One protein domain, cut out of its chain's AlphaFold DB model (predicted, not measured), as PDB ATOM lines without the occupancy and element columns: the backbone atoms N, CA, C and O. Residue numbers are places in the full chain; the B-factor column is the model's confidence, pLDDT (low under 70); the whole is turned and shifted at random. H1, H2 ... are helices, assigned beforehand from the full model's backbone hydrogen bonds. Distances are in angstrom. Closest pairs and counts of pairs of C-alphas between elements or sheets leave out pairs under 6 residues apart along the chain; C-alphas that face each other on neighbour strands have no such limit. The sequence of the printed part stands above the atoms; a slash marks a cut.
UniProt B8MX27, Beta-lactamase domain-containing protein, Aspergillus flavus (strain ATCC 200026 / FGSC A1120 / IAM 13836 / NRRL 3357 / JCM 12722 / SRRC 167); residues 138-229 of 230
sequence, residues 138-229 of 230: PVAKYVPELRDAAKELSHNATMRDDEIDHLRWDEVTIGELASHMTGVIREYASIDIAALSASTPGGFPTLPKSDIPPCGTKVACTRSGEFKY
ATOM      1  N   PRO A 138     201.261   0.214  21.591       96.69
ATOM      2  CA  PRO A 138     200.038   0.567  20.884       96.69
ATOM      3  C   PRO A 138     200.307   1.338  19.592       96.69
ATOM      4  O   PRO A 138     201.124   2.263  19.566       96.69
ATOM      5  N   VAL A 139     199.556   1.040  18.534       94.75
ATOM      6  CA  VAL A 139     199.638   1.753  17.250       94.75
ATOM      7  C   VAL A 139     199.291   3.234  17.428       94.75
ATOM      8  O   VAL A 139     199.968   4.095  16.861       94.75
ATOM      9  N   ALA A 140     198.311   3.559  18.282       94.69
ATOM     10  CA  ALA A 140     197.915   4.941  18.571       94.69
ATOM     11  C   ALA A 140     199.031   5.799  19.203       94.69
ATOM     12  O   ALA A 140     198.948   7.027  19.174       94.69
ATOM     13  N   LYS A 141     200.109   5.190  19.723       95.75
ATOM     14  CA  LYS A 141     201.320   5.920  20.138       95.75
ATOM     15  C   LYS A 141     201.983   6.642  18.957       95.75
ATOM     16  O   LYS A 141     202.573   7.704  19.141       95.75
ATOM     17  N   TYR A 142     201.897   6.058  17.762       93.50
ATOM     18  CA  TYR A 142     202.539   6.537  16.537       93.50
ATOM     19  C   TYR A 142     201.559   7.192  15.564       93.50
ATOM     20  O   TYR A 142     201.943   8.101  14.830       93.50
ATOM     21  N   VAL A 143     200.309   6.728  15.560       93.25
ATOM     22  CA  VAL A 143     199.228   7.239  14.710       93.25
ATOM     23  C   VAL A 143     198.012   7.554  15.591       93.25
ATOM     24  O   VAL A 143     197.033   6.803  15.587       93.25
ATOM     25  N   PRO A 144     198.076   8.619  16.415       92.69
ATOM     26  CA  PRO A 144     196.990   8.973  17.332       92.69
ATOM     27  C   PRO A 144     195.671   9.282  16.613       92.69
ATOM     28  O   PRO A 144     194.608   9.136  17.216       92.69
ATOM     29  N   GLU A 145     195.727   9.646  15.329       89.50
ATOM     30  CA  GLU A 145     194.554   9.923  14.500       89.50
ATOM     31  C   GLU A 145     193.601   8.722  14.396       89.50
ATOM     32  O   GLU A 145     192.400   8.933  14.297       89.50
ATOM     33  N   LEU A 146     194.097   7.480  14.493       87.25
ATOM     34  CA  LEU A 146     193.250   6.277  14.477       87.25
ATOM     35  C   LEU A 146     192.311   6.216  15.685       87.25
ATOM     36  O   LEU A 146     191.116   5.965  15.560       87.25
ATOM     37  N   ARG A 147     192.845   6.496  16.878       88.19
ATOM     38  CA  ARG A 147     192.039   6.567  18.101       88.19
ATOM     39  C   ARG A 147     191.021   7.696  18.013       88.19
ATOM     40  O   ARG A 147     189.893   7.547  18.478       88.19
ATOM     41  N   ASP A 148     191.448   8.849  17.516       86.88
ATOM     42  CA  ASP A 148     190.594  10.030  17.486       86.88
ATOM     43  C   ASP A 148     189.465   9.862  16.454       86.88
ATOM     44  O   ASP A 148     188.318  10.155  16.785       86.88
ATOM     45  N   ALA A 149     189.740   9.243  15.300       80.81
ATOM     46  CA  ALA A 149     188.729   8.827  14.326       80.81
ATOM     47  C   ALA A 149     187.706   7.844  14.919       80.81
ATOM     48  O   ALA A 149     186.501   8.095  14.861       80.81
ATOM     49  N   ALA A 150     188.169   6.794  15.606       80.38
ATOM     50  CA  ALA A 150     187.274   5.836  16.255       80.38
ATOM     51  C   ALA A 150     186.342   6.502  17.289       80.38
ATOM     52  O   ALA A 150     185.164   6.157  17.376       80.38
ATOM     53  N   LYS A 151     186.827   7.507  18.038       78.12
ATOM     54  CA  LYS A 151     185.992   8.287  18.974       78.12
ATOM     55  C   LYS A 151     184.942   9.140  18.267       78.12
ATOM     56  O   LYS A 151     183.863   9.326  18.825       78.12
ATOM     57  N   GLU A 152     185.258   9.703  17.102       74.00
ATOM     58  CA  GLU A 152     184.318  10.513  16.315       74.00
ATOM     59  C   GLU A 152     183.189   9.664  15.718       74.00
ATOM     60  O   GLU A 152     182.048  10.128  15.661       74.00
ATOM     61  N   LEU A 153     183.490   8.418  15.336       67.31
ATOM     62  CA  LEU A 153     182.512   7.448  14.827       67.31
ATOM     63  C   LEU A 153     181.563   6.921  15.912       67.31
ATOM     64  O   LEU A 153     180.435   6.533  15.604       67.31
ATOM     65  N   SER A 154     181.968   6.962  17.184       63.84
ATOM     66  CA  SER A 154     181.102   6.658  18.329       63.84
ATOM     67  C   SER A 154     180.069   7.778  18.553       63.84
ATOM     68  O   SER A 154     180.116   8.521  19.532       63.84
ATOM     69  N   HIS A 155     179.099   7.915  17.645       57.03
ATOM     70  CA  HIS A 155     178.055   8.950  17.684       57.03
ATOM     71  C   HIS A 155     177.089   8.838  18.880       57.03
ATOM     72  O   HIS A 155     176.236   9.707  19.074       57.03
ATOM     73  N   ASN A 156     177.214   7.796  19.706       54.88
ATOM     74  CA  ASN A 156     176.415   7.598  20.904       54.88
ATOM     75  C   ASN A 156     177.303   7.146  22.075       54.88
ATOM     76  O   ASN A 156     178.026   6.159  21.975       54.88
ATOM     77  N   ALA A 157     177.219   7.841  23.213       52.47
ATOM     78  CA  ALA A 157     177.992   7.525  24.415       52.47
ATOM     79  C   ALA A 157     177.707   6.117  24.978       52.47
ATOM     80  O   ALA A 157     178.521   5.606  25.741       52.47
ATOM     81  N   THR A 158     176.595   5.477  24.589       50.66
ATOM     82  CA  THR A 158     176.281   4.078  24.932       50.66
ATOM     83  C   THR A 158     176.934   3.040  24.011       50.66
ATOM     84  O   THR A 158     176.858   1.860  24.322       50.66
ATOM     85  N   MET A 159     177.555   3.450  22.897       51.88
ATOM     86  CA  MET A 159     178.299   2.576  21.966       51.88
ATOM     87  C   MET A 159     179.820   2.676  22.155       51.88
ATOM     88  O   MET A 159     180.588   2.097  21.401       51.88
ATOM     89  N   ARG A 160     180.279   3.400  23.184       51.06
ATOM     90  CA  ARG A 160     181.702   3.468  23.554       51.06
ATOM     91  C   ARG A 160     182.302   2.107  23.923       51.06
ATOM     92  O   ARG A 160     183.513   1.953  23.816       51.06
ATOM     93  N   ASP A 161     181.449   1.173  24.342       56.38
ATOM     94  CA  ASP A 161     181.798  -0.208  24.686       56.38
ATOM     95  C   ASP A 161     181.432  -1.191  23.552       56.38
ATOM     96  O   ASP A 161     181.393  -2.401  23.766       56.38
ATOM     97  N   ASP A 162     181.125  -0.689  22.347       65.00
ATOM     98  CA  ASP A 162     180.894  -1.528  21.172       65.00
ATOM     99  C   ASP A 162     182.233  -1.993  20.582       65.00
ATOM    100  O   ASP A 162     182.778  -1.411  19.645       65.00
ATOM    101  N   GLU A 163     182.781  -3.049  21.179       64.25
ATOM    102  CA  GLU A 163     184.014  -3.702  20.725       64.25
ATOM    103  C   GLU A 163     183.842  -4.448  19.387       64.25
ATOM    104  O   GLU A 163     184.821  -4.970  18.851       64.25
ATOM    105  N   ILE A 164     182.613  -4.530  18.856       66.69
ATOM    106  CA  ILE A 164     182.315  -5.170  17.571       66.69
ATOM    107  C   ILE A 164     182.465  -4.149  16.441       66.69
ATOM    108  O   ILE A 164     183.148  -4.431  15.457       66.69
ATOM    109  N   ASP A 165     181.869  -2.966  16.601       66.88
ATOM    110  CA  ASP A 165     181.845  -1.936  15.557       66.88
ATOM    111  C   ASP A 165     183.010  -0.932  15.666       66.88
ATOM    112  O   ASP A 165     183.310  -0.223  14.699       66.88
ATOM    113  N   HIS A 166     183.713  -0.874  16.809       74.06
ATOM    114  CA  HIS A 166     184.815   0.066  17.029       74.06
ATOM    115  C   HIS A 166     186.073  -0.583  17.614       74.06
ATOM    116  O   HIS A 166     186.086  -1.155  18.705       74.06
ATOM    117  N   LEU A 167     187.192  -0.399  16.913       80.19
ATOM    118  CA  LEU A 167     188.484  -0.903  17.356       80.19
ATOM    119  C   LEU A 167     189.114   0.014  18.415       80.19
ATOM    120  O   LEU A 167     189.259   1.224  18.225       80.19
ATOM    121  N   ARG A 168     189.573  -0.569  19.525       86.25
ATOM    122  CA  ARG A 168     190.265   0.159  20.598       86.25
ATOM    123  C   ARG A 168     191.734   0.384  20.230       86.25
ATOM    124  O   ARG A 168     192.626  -0.293  20.727       86.25
ATOM    125  N   TRP A 169     192.000   1.359  19.360       89.38
ATOM    126  CA  TRP A 169     193.344   1.649  18.827       89.38
ATOM    127  C   TRP A 169     194.429   1.956  19.880       89.38
ATOM    128  O   TRP A 169     195.617   1.833  19.580       89.38
ATOM    129  N   ASP A 170     194.043   2.335  21.105       91.38
ATOM    130  CA  ASP A 170     194.961   2.497  22.247       91.38
ATOM    131  C   ASP A 170     195.469   1.162  22.826       91.38
ATOM    132  O   ASP A 170     196.443   1.159  23.577       91.38
ATOM    133  N   GLU A 171     194.829   0.042  22.491       91.56
ATOM    134  CA  GLU A 171     195.213  -1.304  22.937       91.56
ATOM    135  C   GLU A 171     195.807  -2.143  21.809       91.56
ATOM    136  O   GLU A 171     196.656  -2.990  22.067       91.56
ATOM    137  N   VAL A 172     195.416  -1.866  20.562       93.38
ATOM    138  CA  VAL A 172     195.956  -2.538  19.379       93.38
ATOM    139  C   VAL A 172     197.452  -2.282  19.266       93.38
ATOM    140  O   VAL A 172     197.889  -1.156  19.021       93.38
ATOM    141  N   THR A 173     198.239  -3.340  19.401       96.19
ATOM    142  CA  THR A 173     199.696  -3.285  19.318       96.19
ATOM    143  C   THR A 173     200.198  -3.385  17.879       96.19
ATOM    144  O   THR A 173     199.532  -3.912  16.981       96.19
ATOM    145  N   ILE A 174     201.423  -2.906  17.639       96.19
ATOM    146  CA  ILE A 174     202.079  -3.064  16.331       96.19
ATOM    147  C   ILE A 174     202.246  -4.548  15.973       96.19
ATOM    148  O   ILE A 174     202.084  -4.922  14.812       96.19
ATOM    149  N   GLY A 175     202.548  -5.396  16.958       96.00
ATOM    150  CA  GLY A 175     202.695  -6.836  16.779       96.00
ATOM    151  C   GLY A 175     201.404  -7.500  16.319       96.00
ATOM    152  O   GLY A 175     201.434  -8.260  15.355       96.00
ATOM    153  N   GLU A 176     200.273  -7.169  16.944       95.31
ATOM    154  CA  GLU A 176     198.960  -7.682  16.534       95.31
ATOM    155  C   GLU A 176     198.595  -7.230  15.118       95.31
ATOM    156  O   GLU A 176     198.049  -8.014  14.340       95.31
ATOM    157  N   LEU A 177     198.923  -5.987  14.746       93.44
ATOM    158  CA  LEU A 177     198.687  -5.496  13.387       93.44
ATOM    159  C   LEU A 177     199.568  -6.228  12.367       93.44
ATOM    160  O   LEU A 177     199.080  -6.659  11.322       93.44
ATOM    161  N   ALA A 178     200.851  -6.419  12.683       94.00
ATOM    162  CA  ALA A 178     201.800  -7.140  11.838       94.00
ATOM    163  C   ALA A 178     201.444  -8.629  11.679       94.00
ATOM    164  O   ALA A 178     201.706  -9.211  10.626       94.00
ATOM    165  N   SER A 179     200.831  -9.241  12.698       93.62
ATOM    166  CA  SER A 179     200.384 -10.636  12.679       93.62
ATOM    167  C   SER A 179     198.965 -10.826  12.142       93.62
ATOM    168  O   SER A 179     198.503 -11.965  12.063       93.62
ATOM    169  N   HIS A 180     198.281  -9.745  11.747       91.81
ATOM    170  CA  HIS A 180     196.880  -9.768  11.321       91.81
ATOM    171  C   HIS A 180     195.918 -10.320  12.396       91.81
ATOM    172  O   HIS A 180     194.905 -10.938  12.073       91.81
ATOM    173  N   MET A 181     196.216 -10.093  13.678       91.06
ATOM    174  CA  MET A 181     195.417 -10.566  14.819       91.06
ATOM    175  C   MET A 181     194.513  -9.488  15.432       91.06
ATOM    176  O   MET A 181     193.858  -9.740  16.437       91.06
ATOM    177  N   THR A 182     194.442  -8.302  14.829       87.50
ATOM    178  CA  THR A 182     193.640  -7.176  15.339       87.50
ATOM    179  C   THR A 182     192.153  -7.266  15.014       87.50
ATOM    180  O   THR A 182     191.387  -6.458  15.515       87.50
ATOM    181  N   GLY A 183     191.734  -8.179  14.132       81.56
ATOM    182  CA  GLY A 183     190.359  -8.215  13.614       81.56
ATOM    183  C   GLY A 183     190.055  -7.167  12.533       81.56
ATOM    184  O   GLY A 183     188.946  -7.146  12.007       81.56
ATOM    185  N   VAL A 184     191.033  -6.337  12.142       80.81
ATOM    186  CA  VAL A 184     190.876  -5.362  11.048       80.81
ATOM    187  C   VAL A 184     190.705  -6.085   9.713       80.81
ATOM    188  O   VAL A 184     191.528  -6.921   9.329       80.81
ATOM    189  N   ILE A 185     189.651  -5.733   8.975       73.69
ATOM    190  CA  ILE A 185     189.404  -6.290   7.646       73.69
ATOM    191  C   ILE A 185     190.457  -5.822   6.637       73.69
ATOM    192  O   ILE A 185     190.965  -4.704   6.686       73.69
ATOM    193  N   ARG A 186     190.769  -6.688   5.673       65.50
ATOM    194  CA  ARG A 186     191.822  -6.465   4.672       65.50
ATOM    195  C   ARG A 186     191.562  -5.258   3.756       65.50
ATOM    196  O   ARG A 186     192.517  -4.708   3.212       65.50
ATOM    197  N   GLU A 187     190.296  -4.911   3.531       64.50
ATOM    198  CA  GLU A 187     189.854  -4.200   2.322       64.50
ATOM    199  C   GLU A 187     188.850  -3.073   2.589       64.50
ATOM    200  O   GLU A 187     187.922  -2.861   1.809       64.50
ATOM    201  N   TYR A 188     189.020  -2.310   3.668       58.53
ATOM    202  CA  TYR A 188     188.201  -1.110   3.823       58.53
ATOM    203  C   TYR A 188     188.419  -0.157   2.625       58.53
ATOM    204  O   TYR A 188     189.546   0.245   2.340       58.53
ATOM    205  N   ALA A 189     187.341   0.159   1.892       55.53
ATOM    206  CA  ALA A 189     187.305   1.022   0.700       55.53
ATOM    207  C   ALA A 189     188.174   0.602  -0.513       55.53
ATOM    208  O   ALA A 189     188.199   1.309  -1.531       55.53
ATOM    209  N   SER A 190     188.850  -0.551  -0.467       59.88
ATOM    210  CA  SER A 190     189.587  -1.108  -1.606       59.88
ATOM    211  C   SER A 190     188.752  -2.186  -2.293       59.88
ATOM    212  O   SER A 190     188.488  -3.221  -1.690       59.88
ATOM    213  N   ILE A 191     188.386  -1.975  -3.563       66.69
ATOM    214  CA  ILE A 191     187.485  -2.867  -4.325       66.69
ATOM    215  C   ILE A 191     186.048  -2.828  -3.765       66.69
ATOM    216  O   ILE A 191     185.316  -3.814  -3.798       66.69
ATOM    217  N   ASP A 192     185.614  -1.664  -3.274       71.06
ATOM    218  CA  ASP A 192     184.221  -1.479  -2.873       71.06
ATOM    219  C   ASP A 192     183.327  -1.587  -4.120       71.06
ATOM    220  O   ASP A 192     183.456  -0.814  -5.077       71.06
ATOM    221  N   ILE A 193     182.423  -2.568  -4.126       72.44
ATOM    222  CA  ILE A 193     181.532  -2.845  -5.257       72.44
ATOM    223  C   ILE A 193     180.648  -1.625  -5.569       72.44
ATOM    224  O   ILE A 193     180.383  -1.352  -6.745       72.44
ATOM    225  N   ALA A 194     180.253  -0.854  -4.551       71.75
ATOM    226  CA  ALA A 194     179.497   0.384  -4.712       71.75
ATOM    227  C   ALA A 194     180.329   1.487  -5.386       71.75
ATOM    228  O   ALA A 194     179.790   2.301  -6.135       71.75
ATOM    229  N   ALA A 195     181.648   1.499  -5.173       72.81
ATOM    230  CA  ALA A 195     182.557   2.428  -5.841       72.81
ATOM    231  C   ALA A 195     182.955   1.960  -7.255       72.81
ATOM    232  O   ALA A 195     183.253   2.791  -8.122       72.81
ATOM    233  N   LEU A 196     182.967   0.649  -7.516       72.19
ATOM    234  CA  LEU A 196     183.320   0.062  -8.813       72.19
ATOM    235  C   LEU A 196     182.189   0.173  -9.835       72.19
ATOM    236  O   LEU A 196     182.441   0.576 -10.976       72.19
ATOM    237  N   SER A 197     180.959  -0.138  -9.429       66.44
ATOM    238  CA  SER A 197     179.811  -0.193 -10.329       66.44
ATOM    239  C   SER A 197     179.045   1.130 -10.372       66.44
ATOM    240  O   SER A 197     178.710   1.704  -9.344       66.44
ATOM    241  N   ALA A 198     178.726   1.614 -11.577       61.03
ATOM    242  CA  ALA A 198     177.815   2.752 -11.755       61.03
ATOM    243  C   ALA A 198     176.335   2.358 -11.579       61.03
ATOM    244  O   ALA A 198     175.473   3.225 -11.444       61.03
ATOM    245  N   SER A 199     176.042   1.056 -11.606       62.66
ATOM    246  CA  SER A 199     174.715   0.476 -11.421       62.66
ATOM    247  C   SER A 199     174.680  -0.392 -10.169       62.66
ATOM    248  O   SER A 199     175.640  -1.097  -9.859       62.66
ATOM    249  N   THR A 200     173.559  -0.380  -9.456       64.38
ATOM    250  CA  THR A 200     173.344  -1.274  -8.318       64.38
ATOM    251  C   THR A 200     173.523  -2.728  -8.778       64.38
ATOM    252  O   THR A 200     172.835  -3.138  -9.721       64.38
ATOM    253  N   PRO A 201     174.440  -3.514  -8.178       66.31
ATOM    254  CA  PRO A 201     174.558  -4.933  -8.486       66.31
ATOM    255  C   PRO A 201     173.195  -5.598  -8.275       66.31
ATOM    256  O   PRO A 201     172.528  -5.342  -7.268       66.31
ATOM    257  N   GLY A 202     172.740  -6.398  -9.243       70.31
ATOM    258  CA  GLY A 202     171.403  -6.992  -9.199       70.31
ATOM    259  C   GLY A 202     171.163  -7.733  -7.879       70.31
ATOM    260  O   GLY A 202     171.941  -8.612  -7.523       70.31
ATOM    261  N   GLY A 203     170.102  -7.362  -7.156       74.69
ATOM    262  CA  GLY A 203     169.734  -7.961  -5.867       74.69
ATOM    263  C   GLY A 203     170.069  -7.126  -4.622       74.69
ATOM    264  O   GLY A 203     169.573  -7.460  -3.550       74.69
ATOM    265  N   PHE A 204     170.828  -6.032  -4.745       79.00
ATOM    266  CA  PHE A 204     171.106  -5.107  -3.635       79.00
ATOM    267  C   PHE A 204     170.248  -3.830  -3.714       79.00
ATOM    268  O   PHE A 204     169.837  -3.436  -4.809       79.00
ATOM    269  N   PRO A 205     169.954  -3.163  -2.582       80.62
ATOM    270  CA  PRO A 205     169.343  -1.838  -2.592       80.62
ATOM    271  C   PRO A 205     170.323  -0.786  -3.128       80.62
ATOM    272  O   PRO A 205     171.539  -0.906  -2.979       80.62
ATOM    273  N   THR A 206     169.795   0.272  -3.743       77.25
ATOM    274  CA  THR A 206     170.611   1.424  -4.149       77.25
ATOM    275  C   THR A 206     171.160   2.124  -2.909       77.25
ATOM    276  O   THR A 206     170.387   2.523  -2.039       77.25
ATOM    277  N   LEU A 207     172.479   2.304  -2.852       76.00
ATOM    278  CA  LEU A 207     173.135   3.008  -1.753       76.00
ATOM    279  C   LEU A 207     173.039   4.535  -1.926       76.00
ATOM    280  O   LEU A 207     173.193   5.043  -3.045       76.00
ATOM    281  N   PRO A 208     172.809   5.293  -0.840       82.06
ATOM    282  CA  PRO A 208     173.016   6.735  -0.818       82.06
ATOM    283  C   PRO A 208     174.442   7.108  -1.239       82.06
ATOM    284  O   PRO A 208     175.404   6.424  -0.907       82.06
ATOM    285  N   LYS A 209     174.612   8.256  -1.912       79.81
ATOM    286  CA  LYS A 209     175.951   8.747  -2.298       79.81
ATOM    287  C   LYS A 209     176.877   8.998  -1.102       79.81
ATOM    288  O   LYS A 209     178.087   8.988  -1.286       79.81
ATOM    289  N   SER A 210     176.321   9.266   0.081       79.06
ATOM    290  CA  SER A 210     177.073   9.430   1.331       79.06
ATOM    291  C   SER A 210     177.773   8.151   1.779       79.06
ATOM    292  O   SER A 210     178.791   8.237   2.460       79.06
ATOM    293  N   ASP A 211     177.239   7.003   1.370       76.00
ATOM    294  CA  ASP A 211     177.647   5.682   1.846       76.00
ATOM    295  C   ASP A 211     178.628   5.026   0.860       76.00
ATOM    296  O   ASP A 211     179.105   3.921   1.091       76.00
ATOM    297  N   ILE A 212     178.941   5.712  -0.247       77.75
ATOM    298  CA  ILE A 212     179.955   5.300  -1.219       77.75
ATOM    299  C   ILE A 212     181.271   6.006  -0.860       77.75
ATOM    300  O   ILE A 212     181.312   7.243  -0.880       77.75
ATOM    301  N   PRO A 213     182.363   5.268  -0.588       75.44
ATOM    302  CA  PRO A 213     183.652   5.873  -0.280       75.44
ATOM    303  C   PRO A 213     184.130   6.806  -1.409       75.44
ATOM    304  O   PRO A 213     184.168   6.404  -2.576       75.44
ATOM    305  N   PRO A 214     184.534   8.055  -1.104       75.19
ATOM    306  CA  PRO A 214     184.957   9.022  -2.120       75.19
ATOM    307  C   PRO A 214     186.355   8.731  -2.695       75.19
ATOM    308  O   PRO A 214     186.750   9.340  -3.689       75.19
ATOM    309  N   CYS A 215     187.118   7.832  -2.068       76.56
ATOM    310  CA  CYS A 215     188.475   7.439  -2.445       76.56
ATOM    311  C   CYS A 215     188.737   5.964  -2.062       76.56
ATOM    312  O   CYS A 215     187.868   5.301  -1.505       76.56
ATOM    313  N   GLY A 216     189.910   5.432  -2.410       74.75
ATOM    314  CA  GLY A 216     190.347   4.051  -2.171       74.75
ATOM    315  C   GLY A 216     190.367   3.227  -3.458       74.75
ATOM    316  O   GLY A 216     191.426   2.831  -3.937       74.75
ATOM    317  N   THR A 217     189.197   3.023  -4.066       74.38
ATOM    318  CA  THR A 217     189.034   2.110  -5.212       74.38
ATOM    319  C   THR A 217     189.445   2.718  -6.564       74.38
ATOM    320  O   THR A 217     190.141   2.072  -7.342       74.38
ATOM    321  N   LYS A 218     189.006   3.945  -6.880       72.25
ATOM    322  CA  LYS A 218     189.289   4.615  -8.174       72.25
ATOM    323  C   LYS A 218     190.355   5.704  -8.071       72.25
ATOM    324  O   LYS A 218     191.057   5.977  -9.039       72.25
ATOM    325  N   VAL A 219     190.447   6.341  -6.910       79.88
ATOM    326  CA  VAL A 219     191.347   7.462  -6.623       79.88
ATOM    327  C   VAL A 219     191.972   7.201  -5.262       79.88
ATOM    328  O   VAL A 219     191.253   6.833  -4.337       79.88
ATOM    329  N   ALA A 220     193.284   7.381  -5.125       79.12
ATOM    330  CA  ALA A 220     193.963   7.211  -3.843       79.12
ATOM    331  C   ALA A 220     193.411   8.188  -2.789       79.12
ATOM    332  O   ALA A 220     193.124   9.348  -3.099       79.12
ATOM    333  N   CYS A 221     193.259   7.725  -1.548       76.25
ATOM    334  CA  CYS A 221     192.875   8.595  -0.444       76.25
ATOM    335  C   CYS A 221     194.035   9.511  -0.038       76.25
ATOM    336  O   CYS A 221     195.208   9.150  -0.125       76.25
ATOM    337  N   THR A 222     193.705  10.719   0.414       82.50
ATOM    338  CA  THR A 222     194.645  11.545   1.181       82.50
ATOM    339  C   THR A 222     194.702  11.028   2.615       82.50
ATOM    340  O   THR A 222     193.737  10.425   3.076       82.50
ATOM    341  N   ARG A 223     195.769  11.339   3.363       75.50
ATOM    342  CA  ARG A 223     195.881  10.968   4.789       75.50
ATOM    343  C   ARG A 223     194.639  11.374   5.599       75.50
ATOM    344  O   ARG A 223     194.108  10.583   6.359       75.50
ATOM    345  N   SER A 224     194.135  12.593   5.401       73.19
ATOM    346  CA  SER A 224     192.894  13.053   6.046       73.19
ATOM    347  C   SER A 224     191.647  12.310   5.558       73.19
ATOM    348  O   SER A 224     190.682  12.173   6.300       73.19
ATOM    349  N   GLY A 225     191.641  11.869   4.297       71.81
ATOM    350  CA  GLY A 225     190.555  11.084   3.720       71.81
ATOM    351  C   GLY A 225     190.502   9.657   4.259       71.81
ATOM    352  O   GLY A 225     189.407   9.136   4.405       71.81
ATOM    353  N   GLU A 226     191.648   9.054   4.591       72.12
ATOM    354  CA  GLU A 226     191.718   7.706   5.177       72.12
ATOM    355  C   GLU A 226     191.067   7.659   6.565       72.12
ATOM    356  O   GLU A 226     190.207   6.820   6.807       72.12
ATOM    357  N   PHE A 227     191.402   8.603   7.451       72.56
ATOM    358  CA  PHE A 227     190.895   8.613   8.831       72.56
ATOM    359  C   PHE A 227     189.417   8.976   8.971       72.56
ATOM    360  O   PHE A 227     188.828   8.732  10.012       72.56
ATOM    361  N   LYS A 228     188.785   9.544   7.942       67.06
ATOM    362  CA  LYS A 228     187.350   9.864   7.995       67.06
ATOM    363  C   LYS A 228     186.466   8.607   8.076       67.06
ATOM    364  O   LYS A 228     185.277   8.700   8.365       67.06
ATOM    365  N   TYR A 229     187.041   7.458   7.757       61.00
ATOM    366  CA  TYR A 229     186.320   6.234   7.472       61.00
ATOM    367  C   TYR A 229     186.929   5.006   8.181       61.00
ATOM    368  O   TYR A 229     186.536   3.880   7.881       61.00
TER     369      TYR A 229
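Overview. This is residues 138 to 229 of the 230 residues of the protein "Beta-lactamase domain-containing protein" of Aspergillus flavus (strain ATCC 200026 / FGSC A1120 / IAM 13836 / NRRL 3357 / JCM 12722 / SRRC 167) (UniProt B8MX27). With little regular structure, this is a loose frame of long loops carrying four short helices: H1 and H2 are toward one end and H3 toward the other, and residues 197 to 222 fold back toward H1, where H4 follows. The printed part has 92 residues, 24 of them in named helices, in the order H1, H2, H3, H4, with no named strand; the class is all helix. It is only just loose, close to compact, with a radius of gyration of the C-alphas of 15.1 A and spans of 41 by 30 by 24 A.

Arrangement. H1, residues 144 to 153, and H4, residues 223 to 227, only just touch, with 3 pairs of C-alphas within 8 A; the closest are those of Ala 149 and Phe 227, 5.9 A apart. H2, residues 174 to 178, and H3, residues 193 to 196, touch no helix. Each O i to N i+4 pair is within hydrogen-bond range in H1 and H2; H4 has 0 of 1, and 1 of 2 O i to N i+3 pairs; H3 is too short for an i+4 pair.

Along the chain. H1 runs 14.8 A from C-alpha 144 at (196.990, 8.973, 17.332). H2 spans 6.1 A, H3 4.9 A, and H4 6.8 A, ending at C-alpha 227, (190.895, 8.613, 8.831).

Size, cuts and confidence. The farthest C-alphas, Lys 141 and Gly 202, are 43.8 A apart. The printed part has no cut; its three links are long, with 20, 14 and 26 residues. The pLDDT is under 70 at residues 153 to 165, 186 to 191, 197 to 201 and 228 to 229.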